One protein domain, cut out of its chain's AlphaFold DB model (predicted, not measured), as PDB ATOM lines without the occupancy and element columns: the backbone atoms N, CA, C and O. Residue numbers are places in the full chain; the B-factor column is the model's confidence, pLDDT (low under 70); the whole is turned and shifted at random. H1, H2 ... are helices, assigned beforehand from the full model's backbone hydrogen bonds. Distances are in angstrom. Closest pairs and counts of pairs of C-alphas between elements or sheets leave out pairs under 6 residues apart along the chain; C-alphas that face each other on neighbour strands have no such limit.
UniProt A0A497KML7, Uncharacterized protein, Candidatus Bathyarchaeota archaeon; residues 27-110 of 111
ATOM      1  N   TYR A  27     239.763 217.264 225.197       90.31
ATOM      2  CA  TYR A  27     238.324 217.356 224.967       90.31
ATOM      3  C   TYR A  27     237.601 218.244 225.978       90.31
ATOM      4  O   TYR A  27     236.708 219.003 225.600       90.31
ATOM      5  N   ALA A  28     238.001 218.226 227.251       90.12
ATOM      6  CA  ALA A  28     237.444 219.134 228.253       90.12
ATOM      7  C   ALA A  28     237.727 220.605 227.900       90.12
ATOM      8  O   ALA A  28     236.833 221.454 227.976       90.12
ATOM      9  N   ARG A  29     238.953 220.903 227.452       90.00
ATOM     10  CA  ARG A  29     239.346 222.246 227.002       90.00
ATOM     11  C   ARG A  29     238.631 222.650 225.717       90.00
ATOM     12  O   ARG A  29     238.174 223.786 225.632       90.00
ATOM     13  N   LEU A  30     238.485 221.731 224.765       90.94
ATOM     14  CA  LEU A  30     237.781 221.952 223.504       90.94
ATOM     15  C   LEU A  30     236.304 222.281 223.745       90.94
ATOM     16  O   LEU A  30     235.810 223.284 223.239       90.94
ATOM     17  N   ARG A  31     235.621 221.501 224.596       93.44
ATOM     18  CA  ARG A  31     234.231 221.765 225.001       93.44
ATOM     19  C   ARG A  31     234.082 223.147 225.638       93.44
ATOM     20  O   ARG A  31     233.173 223.888 225.276       93.44
ATOM     21  N   LYS A  32     234.984 223.513 226.560       93.56
ATOM     22  CA  LYS A  32     234.976 224.839 227.202       93.56
ATOM     23  C   LYS A  32     235.198 225.963 226.185       93.56
ATOM     24  O   LYS A  32     234.470 226.948 226.211       93.56
ATOM     25  N   PHE A  33     236.166 225.801 225.287       91.31
ATOM     26  CA  PHE A  33     236.471 226.770 224.236       91.31
ATOM     27  C   PHE A  33     235.277 226.994 223.302       91.31
ATOM     28  O   PHE A  33     234.836 228.129 223.147       91.31
ATOM     29  N   LEU A  34     234.696 225.918 222.762       92.94
ATOM     30  CA  LEU A  34     233.528 226.004 221.883       92.94
ATOM     31  C   LEU A  34     232.315 226.609 222.596       92.94
ATOM     32  O   LEU A  34     231.589 227.394 221.993       92.94
ATOM     33  N   LYS A  35     232.101 226.293 223.882       94.00
ATOM     34  CA  LYS A  35     231.023 226.892 224.682       94.00
ATOM     35  C   LYS A  35     231.200 228.406 224.829       94.00
ATOM     36  O   LYS A  35     230.238 229.143 224.648       94.00
ATOM     37  N   ASN A  36     232.415 228.859 225.131       91.94
ATOM     38  CA  ASN A  36     232.707 230.284 225.265       91.94
ATOM     39  C   ASN A  36     232.522 231.018 223.931       91.94
ATOM     40  O   ASN A  36     231.786 231.999 223.883       91.94
ATOM     41  N   LEU A  37     233.087 230.488 222.838       90.56
ATOM     42  CA  LEU A  37     232.945 231.092 221.509       90.56
ATOM     43  C   LEU A  37     231.486 231.131 221.045       90.56
ATOM     44  O   LEU A  37     231.046 232.115 220.454       90.56
ATOM     45  N   ARG A  38     230.710 230.084 221.351       91.25
ATOM     46  CA  ARG A  38     229.272 230.063 221.079       91.25
ATOM     47  C   ARG A  38     228.566 231.207 221.802       91.25
ATOM     48  O   ARG A  38     227.783 231.908 221.173       91.25
ATOM     49  N   ASN A  39     228.851 231.415 223.086       92.19
ATOM     50  CA  ASN A  39     228.234 232.493 223.860       92.19
ATOM     51  C   ASN A  39     228.605 233.879 223.309       92.19
ATOM     52  O   ASN A  39     227.733 234.731 223.174       92.19
ATOM     53  N   GLU A  40     229.867 234.086 222.925       89.38
ATOM     54  CA  GLU A  40     230.325 235.328 222.284       89.38
ATOM     55  C   GLU A  40     229.640 235.560 220.924       89.38
ATOM     56  O   GLU A  40     229.244 236.681 220.604       89.38
ATOM     57  N   SER A  41     229.420 234.494 220.146       87.81
ATOM     58  CA  SER A  41     228.763 234.572 218.834       87.81
ATOM     59  C   SER A  41     227.285 234.967 218.877       87.81
ATOM     60  O   SER A  41     226.752 235.421 217.867       87.81
ATOM     61  N   LEU A  42     226.618 234.816 220.028       87.56
ATOM     62  CA  LEU A  42     225.221 235.236 220.192       87.56
ATOM     63  C   LEU A  42     225.074 236.760 220.191       87.56
ATOM     64  O   LEU A  42     224.017 237.262 219.825       87.56
ATOM     65  N   SER A  43     226.118 237.481 220.606       85.12
ATOM     66  CA  SER A  43     226.097 238.945 220.735       85.12
ATOM     67  C   SER A  43     226.895 239.659 219.643       85.12
ATOM     68  O   SER A  43     226.713 240.857 219.451       85.12
ATOM     69  N   ASN A  44     227.778 238.951 218.925       84.06
ATOM     70  CA  ASN A  44     228.633 239.534 217.894       84.06
ATOM     71  C   ASN A  44     228.629 238.689 216.594       84.06
ATOM     72  O   ASN A  44     229.113 237.550 216.608       84.06
ATOM     73  N   PRO A  45     228.143 239.237 215.460       82.06
ATOM     74  CA  PRO A  45     228.164 238.576 214.154       82.06
ATOM     75  C   PRO A  45     229.559 238.130 213.688       82.06
ATOM     76  O   PRO A  45     229.679 237.051 213.108       82.06
ATOM     77  N   ASP A  46     230.619 238.877 214.002       82.50
ATOM     78  CA  ASP A  46     231.994 238.531 213.608       82.50
ATOM     79  C   ASP A  46     232.488 237.273 214.341       82.50
ATOM     80  O   ASP A  46     233.181 236.418 213.782       82.50
ATOM     81  N   LYS A  47     232.039 237.091 215.590       86.00
ATOM     82  CA  LYS A  47     232.335 235.903 216.404       86.00
ATOM     83  C   LYS A  47     231.594 234.656 215.931       86.00
ATOM     84  O   LYS A  47     232.020 233.539 216.228       86.00
ATOM     85  N   LYS A  48     230.519 234.809 215.151       88.31
ATOM     86  CA  LYS A  48     229.785 233.686 214.552       88.31
ATOM     87  C   LYS A  48     230.619 232.951 213.509       88.31
ATOM     88  O   LYS A  48     230.654 231.720 213.533       88.31
ATOM     89  N   ALA A  49     231.327 233.683 212.649       88.94
ATOM     90  CA  ALA A  49     232.227 233.087 211.662       88.94
ATOM     91  C   ALA A  49     233.399 232.355 212.342       88.94
ATOM     92  O   ALA A  49     233.739 231.231 211.968       88.94
ATOM     93  N   GLU A  50     233.967 232.951 213.396       89.69
ATOM     94  CA  GLU A  50     235.027 232.330 214.200       89.69
ATOM     95  C   GLU A  50     234.548 231.023 214.855       89.69
ATOM     96  O   GLU A  50     235.237 230.001 214.785       89.69
ATOM     97  N   PHE A  51     233.335 231.018 215.423       92.00
ATOM     98  CA  PHE A  51     232.737 229.829 216.038       92.00
ATOM     99  C   PHE A  51     232.496 228.709 215.034       92.00
ATOM    100  O   PHE A  51     232.861 227.568 215.307       92.00
ATOM    101  N   GLN A  52     231.937 229.018 213.863       91.56
ATOM    102  CA  GLN A  52     231.718 228.015 212.821       91.56
ATOM    103  C   GLN A  52     233.034 227.385 212.358       91.56
ATOM    104  O   GLN A  52     233.130 226.161 212.267       91.56
ATOM    105  N   LYS A  53     234.074 228.199 212.146       91.81
ATOM    106  CA  LYS A  53     235.401 227.704 211.764       91.81
ATOM    107  C   LYS A  53     236.013 226.813 212.848       91.81
ATOM    108  O   LYS A  53     236.530 225.741 212.545       91.81
ATOM    109  N   ALA A  54     235.935 227.232 214.110       90.88
ATOM    110  CA  ALA A  54     236.412 226.445 215.243       90.88
ATOM    111  C   ALA A  54     235.656 225.115 215.397       90.88
ATOM    112  O   ALA A  54     236.269 224.088 215.686       90.88
ATOM    113  N   LEU A  55     234.336 225.132 215.195       93.12
ATOM    114  CA  LEU A  55     233.493 223.944 215.257       93.12
ATOM    115  C   LEU A  55     233.845 222.952 214.147       93.12
ATOM    116  O   LEU A  55     233.987 221.767 214.435       93.12
ATOM    117  N   GLN A  56     234.047 223.431 212.916       92.81
ATOM    118  CA  GLN A  56     234.444 222.572 211.802       92.81
ATOM    119  C   GLN A  56     235.781 221.876 212.086       92.81
ATOM    120  O   GLN A  56     235.863 220.655 212.015       92.81
ATOM    121  N   LEU A  57     236.795 222.626 212.530       88.62
ATOM    122  CA  LEU A  57     238.097 222.053 212.895       88.62
ATOM    123  C   LEU A  57     237.978 221.010 214.016       88.62
ATOM    124  O   LEU A  57     238.637 219.974 213.984       88.62
ATOM    125  N   ALA A  58     237.128 221.274 215.011       90.81
ATOM    126  CA  ALA A  58     236.861 220.331 216.089       90.81
ATOM    127  C   ALA A  58     236.218 219.035 215.570       90.81
ATOM    128  O   ALA A  58     236.619 217.948 215.987       90.81
ATOM    129  N   MET A  59     235.243 219.147 214.663       91.50
ATOM    130  CA  MET A  59     234.590 218.001 214.031       91.50
ATOM    131  C   MET A  59     235.572 217.180 213.199       91.50
ATOM    132  O   MET A  59     235.562 215.954 213.306       91.50
ATOM    133  N   ASP A  60     236.445 217.831 212.434       88.62
ATOM    134  CA  ASP A  60     237.431 217.154 211.590       88.62
ATOM    135  C   ASP A  60     238.426 216.345 212.439       88.62
ATOM    136  O   ASP A  60     238.665 215.167 212.162       88.62
ATOM    137  N   ILE A  61     238.935 216.932 213.534       88.56
ATOM    138  CA  ILE A  61     239.815 216.246 214.499       88.56
ATOM    139  C   ILE A  61     239.098 215.040 215.112       88.56
ATOM    140  O   ILE A  61     239.615 213.924 215.089       88.56
ATOM    141  N   VAL A  62     237.887 215.236 215.645       91.81
ATOM    142  CA  VAL A  62     237.113 214.155 216.281       91.81
ATOM    143  C   VAL A  62     236.855 213.017 215.292       91.81
ATOM    144  O   VAL A  62     237.089 211.857 215.623       91.81
ATOM    145  N   THR A  63     236.428 213.343 214.073       91.62
ATOM    146  CA  THR A  63     236.114 212.361 213.025       91.62
ATOM    147  C   THR A  63     237.356 211.578 212.613       91.62
ATOM    148  O   THR A  63     237.327 210.349 212.560       91.62
ATOM    149  N   SER A  64     238.475 212.273 212.385       88.75
ATOM    150  CA  SER A  64     239.759 211.650 212.053       88.75
ATOM    151  C   SER A  64     240.188 210.647 213.126       88.75
ATOM    152  O   SER A  64     240.546 209.507 212.821       88.75
ATOM    153  N   ARG A  65     240.080 211.028 214.402       90.19
ATOM    154  CA  ARG A  65     240.472 210.165 215.522       90.19
ATOM    155  C   ARG A  65     239.544 208.975 215.716       90.19
ATOM    156  O   ARG A  65     240.044 207.876 215.945       90.19
ATOM    157  N   ILE A  66     238.232 209.154 215.555       93.38
ATOM    158  CA  ILE A  66     237.273 208.040 215.559       93.38
ATOM    159  C   ILE A  66     237.638 207.027 214.471       93.38
ATOM    160  O   ILE A  66     237.757 205.842 214.770       93.38
ATOM    161  N   ASN A  67     237.903 207.472 213.240       91.19
ATOM    162  CA  ASN A  67     238.279 206.571 212.147       91.19
ATOM    163  C   ASN A  67     239.557 205.780 212.459       91.19
ATOM    164  O   ASN A  67     239.610 204.574 212.220       91.19
ATOM    165  N   LYS A  68     240.570 206.427 213.051       88.50
ATOM    166  CA  LYS A  68     241.789 205.735 213.497       88.50
ATOM    167  C   LYS A  68     241.487 204.707 214.591       88.50
ATOM    168  O   LYS A  68     241.986 203.591 214.512       88.50
ATOM    169  N   ILE A  69     240.635 205.034 215.566       91.06
ATOM    170  CA  ILE A  69     240.202 204.092 216.613       91.06
ATOM    171  C   ILE A  69     239.484 202.884 216.005       91.06
ATOM    172  O   ILE A  69     239.798 201.760 216.384       91.06
ATOM    173  N   LEU A  70     238.585 203.090 215.038       90.94
ATOM    174  CA  LEU A  70     237.895 201.999 214.341       90.94
ATOM    175  C   LEU A  70     238.895 201.075 213.632       90.94
ATOM    176  O   LEU A  70     238.853 199.860 213.825       90.94
ATOM    177  N   ILE A  71     239.850 201.641 212.888       88.50
ATOM    178  CA  ILE A  71     240.912 200.861 212.237       88.50
ATOM    179  C   ILE A  71     241.696 200.056 213.277       88.50
ATOM    180  O   ILE A  71     241.839 198.846 213.119       88.50
ATOM    181  N   LEU A  72     242.154 200.693 214.358       88.12
ATOM    182  CA  LEU A  72     242.926 200.036 215.415       88.12
ATOM    183  C   LEU A  72     242.131 198.930 216.110       88.12
ATOM    184  O   LEU A  72     242.667 197.855 216.357       88.12
ATOM    185  N   SER A  73     240.846 199.165 216.375       89.50
ATOM    186  CA  SER A  73     239.963 198.191 217.017       89.50
ATOM    187  C   SER A  73     239.734 196.939 216.163       89.50
ATOM    188  O   SER A  73     239.413 195.874 216.684       89.50
ATOM    189  N   SER A  74     239.945 197.042 214.847       87.94
ATOM    190  CA  SER A  74     239.832 195.911 213.929       87.94
ATOM    191  C   SER A  74     241.078 195.016 213.891       87.94
ATOM    192  O   SER A  74     240.991 193.873 213.437       87.94
ATOM    193  N   ILE A  75     242.228 195.486 214.388       86.00
ATOM    194  CA  ILE A  75     243.493 194.737 214.359       86.00
ATOM    195  C   ILE A  75     243.415 193.548 215.333       86.00
ATOM    196  O   ILE A  75     242.782 193.629 216.382       86.00
ATOM    197  N   ARG A  76     244.023 192.405 214.980       74.06
ATOM    198  CA  ARG A  76     244.033 191.211 215.849       74.06
ATOM    199  C   ARG A  76     244.938 191.398 217.066       74.06
ATOM    200  O   ARG A  76     244.500 191.172 218.188       74.06
ATOM    201  N   GLU A  77     246.170 191.845 216.847       77.50
ATOM    202  CA  GLU A  77     247.145 192.075 217.913       77.50
ATOM    203  C   GLU A  77     247.003 193.482 218.496       77.50
ATOM    204  O   GLU A  77     247.069 194.488 217.786       77.50
ATOM    205  N   LYS A  78     246.792 193.544 219.811       71.38
ATOM    206  CA  LYS A  78     246.670 194.796 220.553       71.38
ATOM    207  C   LYS A  78     248.063 195.379 220.790       71.38
ATOM    208  O   LYS A  78     248.810 194.890 221.632       71.38
ATOM    209  N   ASP A  79     248.400 196.446 220.073       75.56
ATOM    210  CA  ASP A  79     249.618 197.208 220.340       75.56
ATOM    211  C   ASP A  79     249.372 198.231 221.464       75.56
ATOM    212  O   ASP A  79     248.813 199.314 221.264       75.56
ATOM    213  N   GLU A  80     249.805 197.875 222.676       75.19
ATOM    214  CA  GLU A  80     249.734 198.724 223.874       75.19
ATOM    215  C   GLU A  80     250.479 200.064 223.711       75.19
ATOM    216  O   GLU A  80     250.170 201.039 224.403       75.19
ATOM    217  N   SER A  81     251.444 200.161 222.788       72.50
ATOM    218  CA  SER A  81     252.162 201.410 222.523       72.50
ATOM    219  C   SER A  81     251.264 202.463 221.871       72.50
ATOM    220  O   SER A  81     251.356 203.642 222.218       72.50
ATOM    221  N   ILE A  82     250.321 202.045 221.021       70.31
ATOM    222  CA  ILE A  82     249.390 202.943 220.326       70.31
ATOM    223  C   ILE A  82     248.363 203.513 221.307       70.31
ATOM    224  O   ILE A  82     247.984 204.684 221.221       70.31
ATOM    225  N   LEU A  83     247.972 202.720 222.307       76.25
ATOM    226  CA  LEU A  83     247.028 203.150 223.333       76.25
ATOM    227  C   LEU A  83     247.568 204.330 224.133       76.25
ATOM    228  O   LEU A  83     246.786 205.193 224.519       76.25
ATOM    229  N   LYS A  84     248.894 204.438 224.317       81.94
ATOM    230  CA  LYS A  84     249.554 205.554 225.027       81.94
ATOM    231  C   LYS A  84     249.175 206.934 224.488       81.94
ATOM    232  O   LYS A  84     249.110 207.869 225.283       81.94
ATOM    233  N   ASN A  85     248.844 207.038 223.203       84.81
ATOM    234  CA  ASN A  85     248.510 208.300 222.539       84.81
ATOM    235  C   ASN A  85     247.007 208.625 222.533       84.81
ATOM    236  O   ASN A  85     246.615 209.708 222.086       84.81
ATOM    237  N   LEU A  86     246.171 207.704 223.019       87.81
ATOM    238  CA  LEU A  86     244.744 207.922 223.197       87.81
ATOM    239  C   LEU A  86     244.477 208.649 224.517       87.81
ATOM    240  O   LEU A  86     245.013 208.300 225.578       87.81
ATOM    241  N   THR A  87     243.604 209.649 224.446       90.31
ATOM    242  CA  THR A  87     243.008 210.273 225.629       90.31
ATOM    243  C   THR A  87     242.170 209.256 226.404       90.31
ATOM    244  O   THR A  87     241.830 208.189 225.894       90.31
ATOM    245  N   PHE A  88     241.816 209.578 227.649       88.81
ATOM    246  CA  PHE A  88     240.962 208.702 228.451       88.81
ATOM    247  C   PHE A  88     239.625 208.422 227.750       88.81
ATOM    248  O   PHE A  88     239.231 207.265 227.629       88.81
ATOM    249  N   GLU A  89     238.975 209.459 227.212       90.56
ATOM    250  CA  GLU A  89     237.707 209.308 226.494       90.56
ATOM    251  C   GLU A  89     237.828 208.381 225.271       90.56
ATOM    252  O   GLU A  89     236.948 207.558 225.017       90.56
ATOM    253  N   GLU A  90     238.934 208.475 224.533       92.69
ATOM    254  CA  GLU A  90     239.197 207.638 223.358       92.69
ATOM    255  C   GLU A  90     239.543 206.197 223.711       92.69
ATOM    256  O   GLU A  90     239.171 205.295 222.968       92.69
ATOM    257  N   ARG A  91     240.235 205.964 224.831       90.69
ATOM    258  CA  ARG A  91     240.521 204.606 225.313       90.69
ATOM    259  C   ARG A  91     239.242 203.872 225.665       90.69
ATOM    260  O   ARG A  91     239.060 202.749 225.212       90.69
ATOM    261  N   CYS A  92     238.329 204.532 226.378       92.06
ATOM    262  CA  CYS A  92     237.028 203.949 226.686       92.06
ATOM    263  C   CYS A  92     236.238 203.602 225.414       92.06
ATOM    264  O   CYS A  92     235.554 202.582 225.379       92.06
ATOM    265  N   LEU A  93     236.319 204.434 224.367       94.06
ATOM    266  CA  LEU A  93     235.716 204.118 223.070       94.06
ATOM    267  C   LEU A  93     236.415 202.924 222.405       94.06
ATOM    268  O   LEU A  93     235.739 201.998 221.969       94.06
ATOM    269  N   PHE A  94     237.748 202.937 222.343       92.75
ATOM    270  CA  PHE A  94     238.547 201.867 221.748       92.75
ATOM    271  C   PHE A  94     238.254 200.509 222.389       92.75
ATOM    272  O   PHE A  94     237.994 199.557 221.663       92.75
ATOM    273  N   GLU A  95     238.265 200.425 223.721       92.12
ATOM    274  CA  GLU A  95     238.042 199.177 224.463       92.12
ATOM    275  C   GLU A  95     236.680 198.570 224.122       92.12
ATOM    276  O   GLU A  95     236.613 197.413 223.716       92.12
ATOM    277  N   ARG A  96     235.614 199.379 224.150       94.81
ATOM    278  CA  ARG A  96     234.259 198.927 223.797       94.81
ATOM    279  C   ARG A  96     234.168 198.423 222.360       94.81
ATOM    280  O   ARG A  96     233.575 197.379 222.111       94.81
ATOM    281  N   VAL A  97     234.734 199.159 221.403       94.69
ATOM    282  CA  VAL A  97     234.677 198.752 219.990       94.69
ATOM    283  C   VAL A  97     235.518 197.496 219.756       94.69
ATOM    284  O   VAL A  97     235.072 196.587 219.064       94.69
ATOM    285  N   TYR A  98     236.710 197.412 220.350       92.19
ATOM    286  CA  TYR A  98     237.585 196.245 220.240       92.19
ATOM    287  C   TYR A  98     236.925 194.987 220.817       92.19
ATOM    288  O   TYR A  98     237.004 193.918 220.211       92.19
ATOM    289  N   GLU A  99     236.245 195.104 221.959       92.81
ATOM    290  CA  GLU A  99     235.465 194.013 222.550       92.81
ATOM    291  C   GLU A  99     234.345 193.540 221.621       92.81
ATOM    292  O   GLU A  99     234.254 192.343 221.355       92.81
ATOM    293  N   GLU A 100     233.533 194.450 221.072       95.25
ATOM    294  CA  GLU A 100     232.444 194.081 220.155       95.25
ATOM    295  C   GLU A 100     232.962 193.441 218.861       95.25
ATOM    296  O   GLU A 100     232.431 192.426 218.404       95.25
ATOM    297  N   VAL A 101     234.051 193.969 218.295       92.56
ATOM    298  CA  VAL A 101     234.685 193.394 217.100       92.56
ATOM    299  C   VAL A 101     235.202 191.982 217.372       92.56
ATOM    300  O   VAL A 101     235.019 191.093 216.539       92.56
ATOM    301  N   ASN A 102     235.843 191.749 218.521       89.81
ATOM    302  CA  ASN A 102     236.343 190.419 218.865       89.81
ATOM    303  C   ASN A 102     235.224 189.450 219.237       89.81
ATOM    304  O   ASN A 102     235.305 188.287 218.857       89.81
ATOM    305  N   ARG A 103     234.165 189.916 219.906       92.94
ATOM    306  CA  ARG A 103     232.973 189.104 220.171       92.94
ATOM    307  C   ARG A 103     232.381 188.589 218.864       92.94
ATOM    308  O   ARG A 103     232.205 187.385 218.719       92.94
ATOM    309  N   TRP A 104     232.147 189.484 217.903       92.38
ATOM    310  CA  TRP A 104     231.652 189.109 216.579       92.38
ATOM    311  C   TRP A 104     232.612 188.165 215.845       92.38
ATOM    312  O   TRP A 104     232.203 187.178 215.240       92.38
ATOM    313  N   ARG A 105     233.917 188.444 215.901       87.88
ATOM    314  CA  ARG A 105     234.936 187.596 215.274       87.88
ATOM    315  C   ARG A 105     234.923 186.181 215.846       87.88
ATOM    316  O   ARG A 105     234.993 185.237 215.072       87.88
ATOM    317  N   ASN A 106     234.833 186.044 217.164       89.69
ATOM    318  CA  ASN A 106     234.798 184.746 217.827       89.69
ATOM    319  C   ASN A 106     233.512 183.996 217.480       89.69
ATOM    320  O   ASN A 106     233.599 182.836 217.106       89.69
ATOM    321  N   SER A 107     232.354 184.667 217.436       92.62
ATOM    322  CA  SER A 107     231.096 184.006 217.054       92.62
ATOM    323  C   SER A 107     231.081 183.462 215.621       92.62
ATOM    324  O   SER A 107     230.268 182.604 215.306       92.62
ATOM    325  N   VAL A 108     231.949 183.963 214.731       89.81
ATOM    326  CA  VAL A 108     232.096 183.434 213.360       89.81
ATOM    327  C   VAL A 108     232.911 182.134 213.323       89.81
ATOM    328  O   VAL A 108     232.745 181.346 212.395       89.81
ATOM    329  N   PHE A 109     233.800 181.915 214.297       80.94
ATOM    330  CA  PHE A 109     234.702 180.756 214.353       80.94
ATOM    331  C   PHE A 109     234.435 179.820 215.546       80.94
ATOM    332  O   PHE A 109     235.168 178.845 215.707       80.94
ATOM    333  N   ASP A 110     233.411 180.100 216.357       67.31
ATOM    334  CA  ASP A 110     232.857 179.173 217.346       67.31
ATOM    335  C   ASP A 110     232.162 178.027 216.592       67.31
ATOM    336  O   ASP A 110     231.045 178.183 216.090       67.31
TER     337      ASP A 110
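What this domain is: This is residues 27 to 110 of the 111 residues of an uncharacterized protein of Candidatus Bathyarchaeota archaeon (UniProt A0A497KML7). A long helix, H2, makes the spine of a rod; H1 folds back beside its first part as a helical hairpin, and H4 packs slantwise on its last residues and runs on past its end. H1 and H4 lie on the same side of H2, one after the other along the rod, while the short H3 sits in the loop that turns back from H2 to H4. The printed part has 84 residues with four named helices, H1, H2, H3 and H4 in chain order, and no named strand: all helix. It is only just extended, close to loose, with a radius of gyration of the C-alphas of 17.9 A and spans of 60 by 24 by 14 A.

How they stand to each other: Start at H1, residues 27 to 41, and pass the tight link to H2, residues 45 to 74. These two form a hairpin: they touch, through residues 47 to 58 alone of H2, at a shallow tilt of 23 degrees, opposite ways, and their closest C-alphas, of Ser 41 and Lys 48, are 4.5 A apart. Next comes H3, residues 80 to 83, which is apart from H2. H4, residues 88 to 109, touches residues 69 to 74 alone of H2, the same way at a steep tilt of 37 degrees, only just past shallow; look at the closest C-alphas, of Ser 73 and Tyr 98, 4.5 A apart. H3 and H4 are close but not clearly touching, with the C-alphas of Leu 83 and Arg 91 at 7.0 A. H1 and H4 are only just apart, at 8.2 A. Every O i to N i+4 pair is within hydrogen-bond range in H1, against 24 of 26 in H2 and 17 of 18 in H4; H3 is too short for such a pair.

Where its parts are: Find C-alpha 27 at (238.324, 217.356, 224.967), where H1 begins its 20.6 A. H2 runs 44.2 A from C-alpha 45 at (228.164, 238.576, 214.154). H3 has four residues, and H4 covers 31.9 A to C-alpha 109 at (234.702, 180.756, 214.353).

The domain as a whole: The C-alphas farthest apart, of Asn 44 and Asp 110, are 60.5 A from each other. The printed part has no cut, and its three links are tight. The mean pLDDT of the printed part is 88.3, and residue 110 alone is under 70.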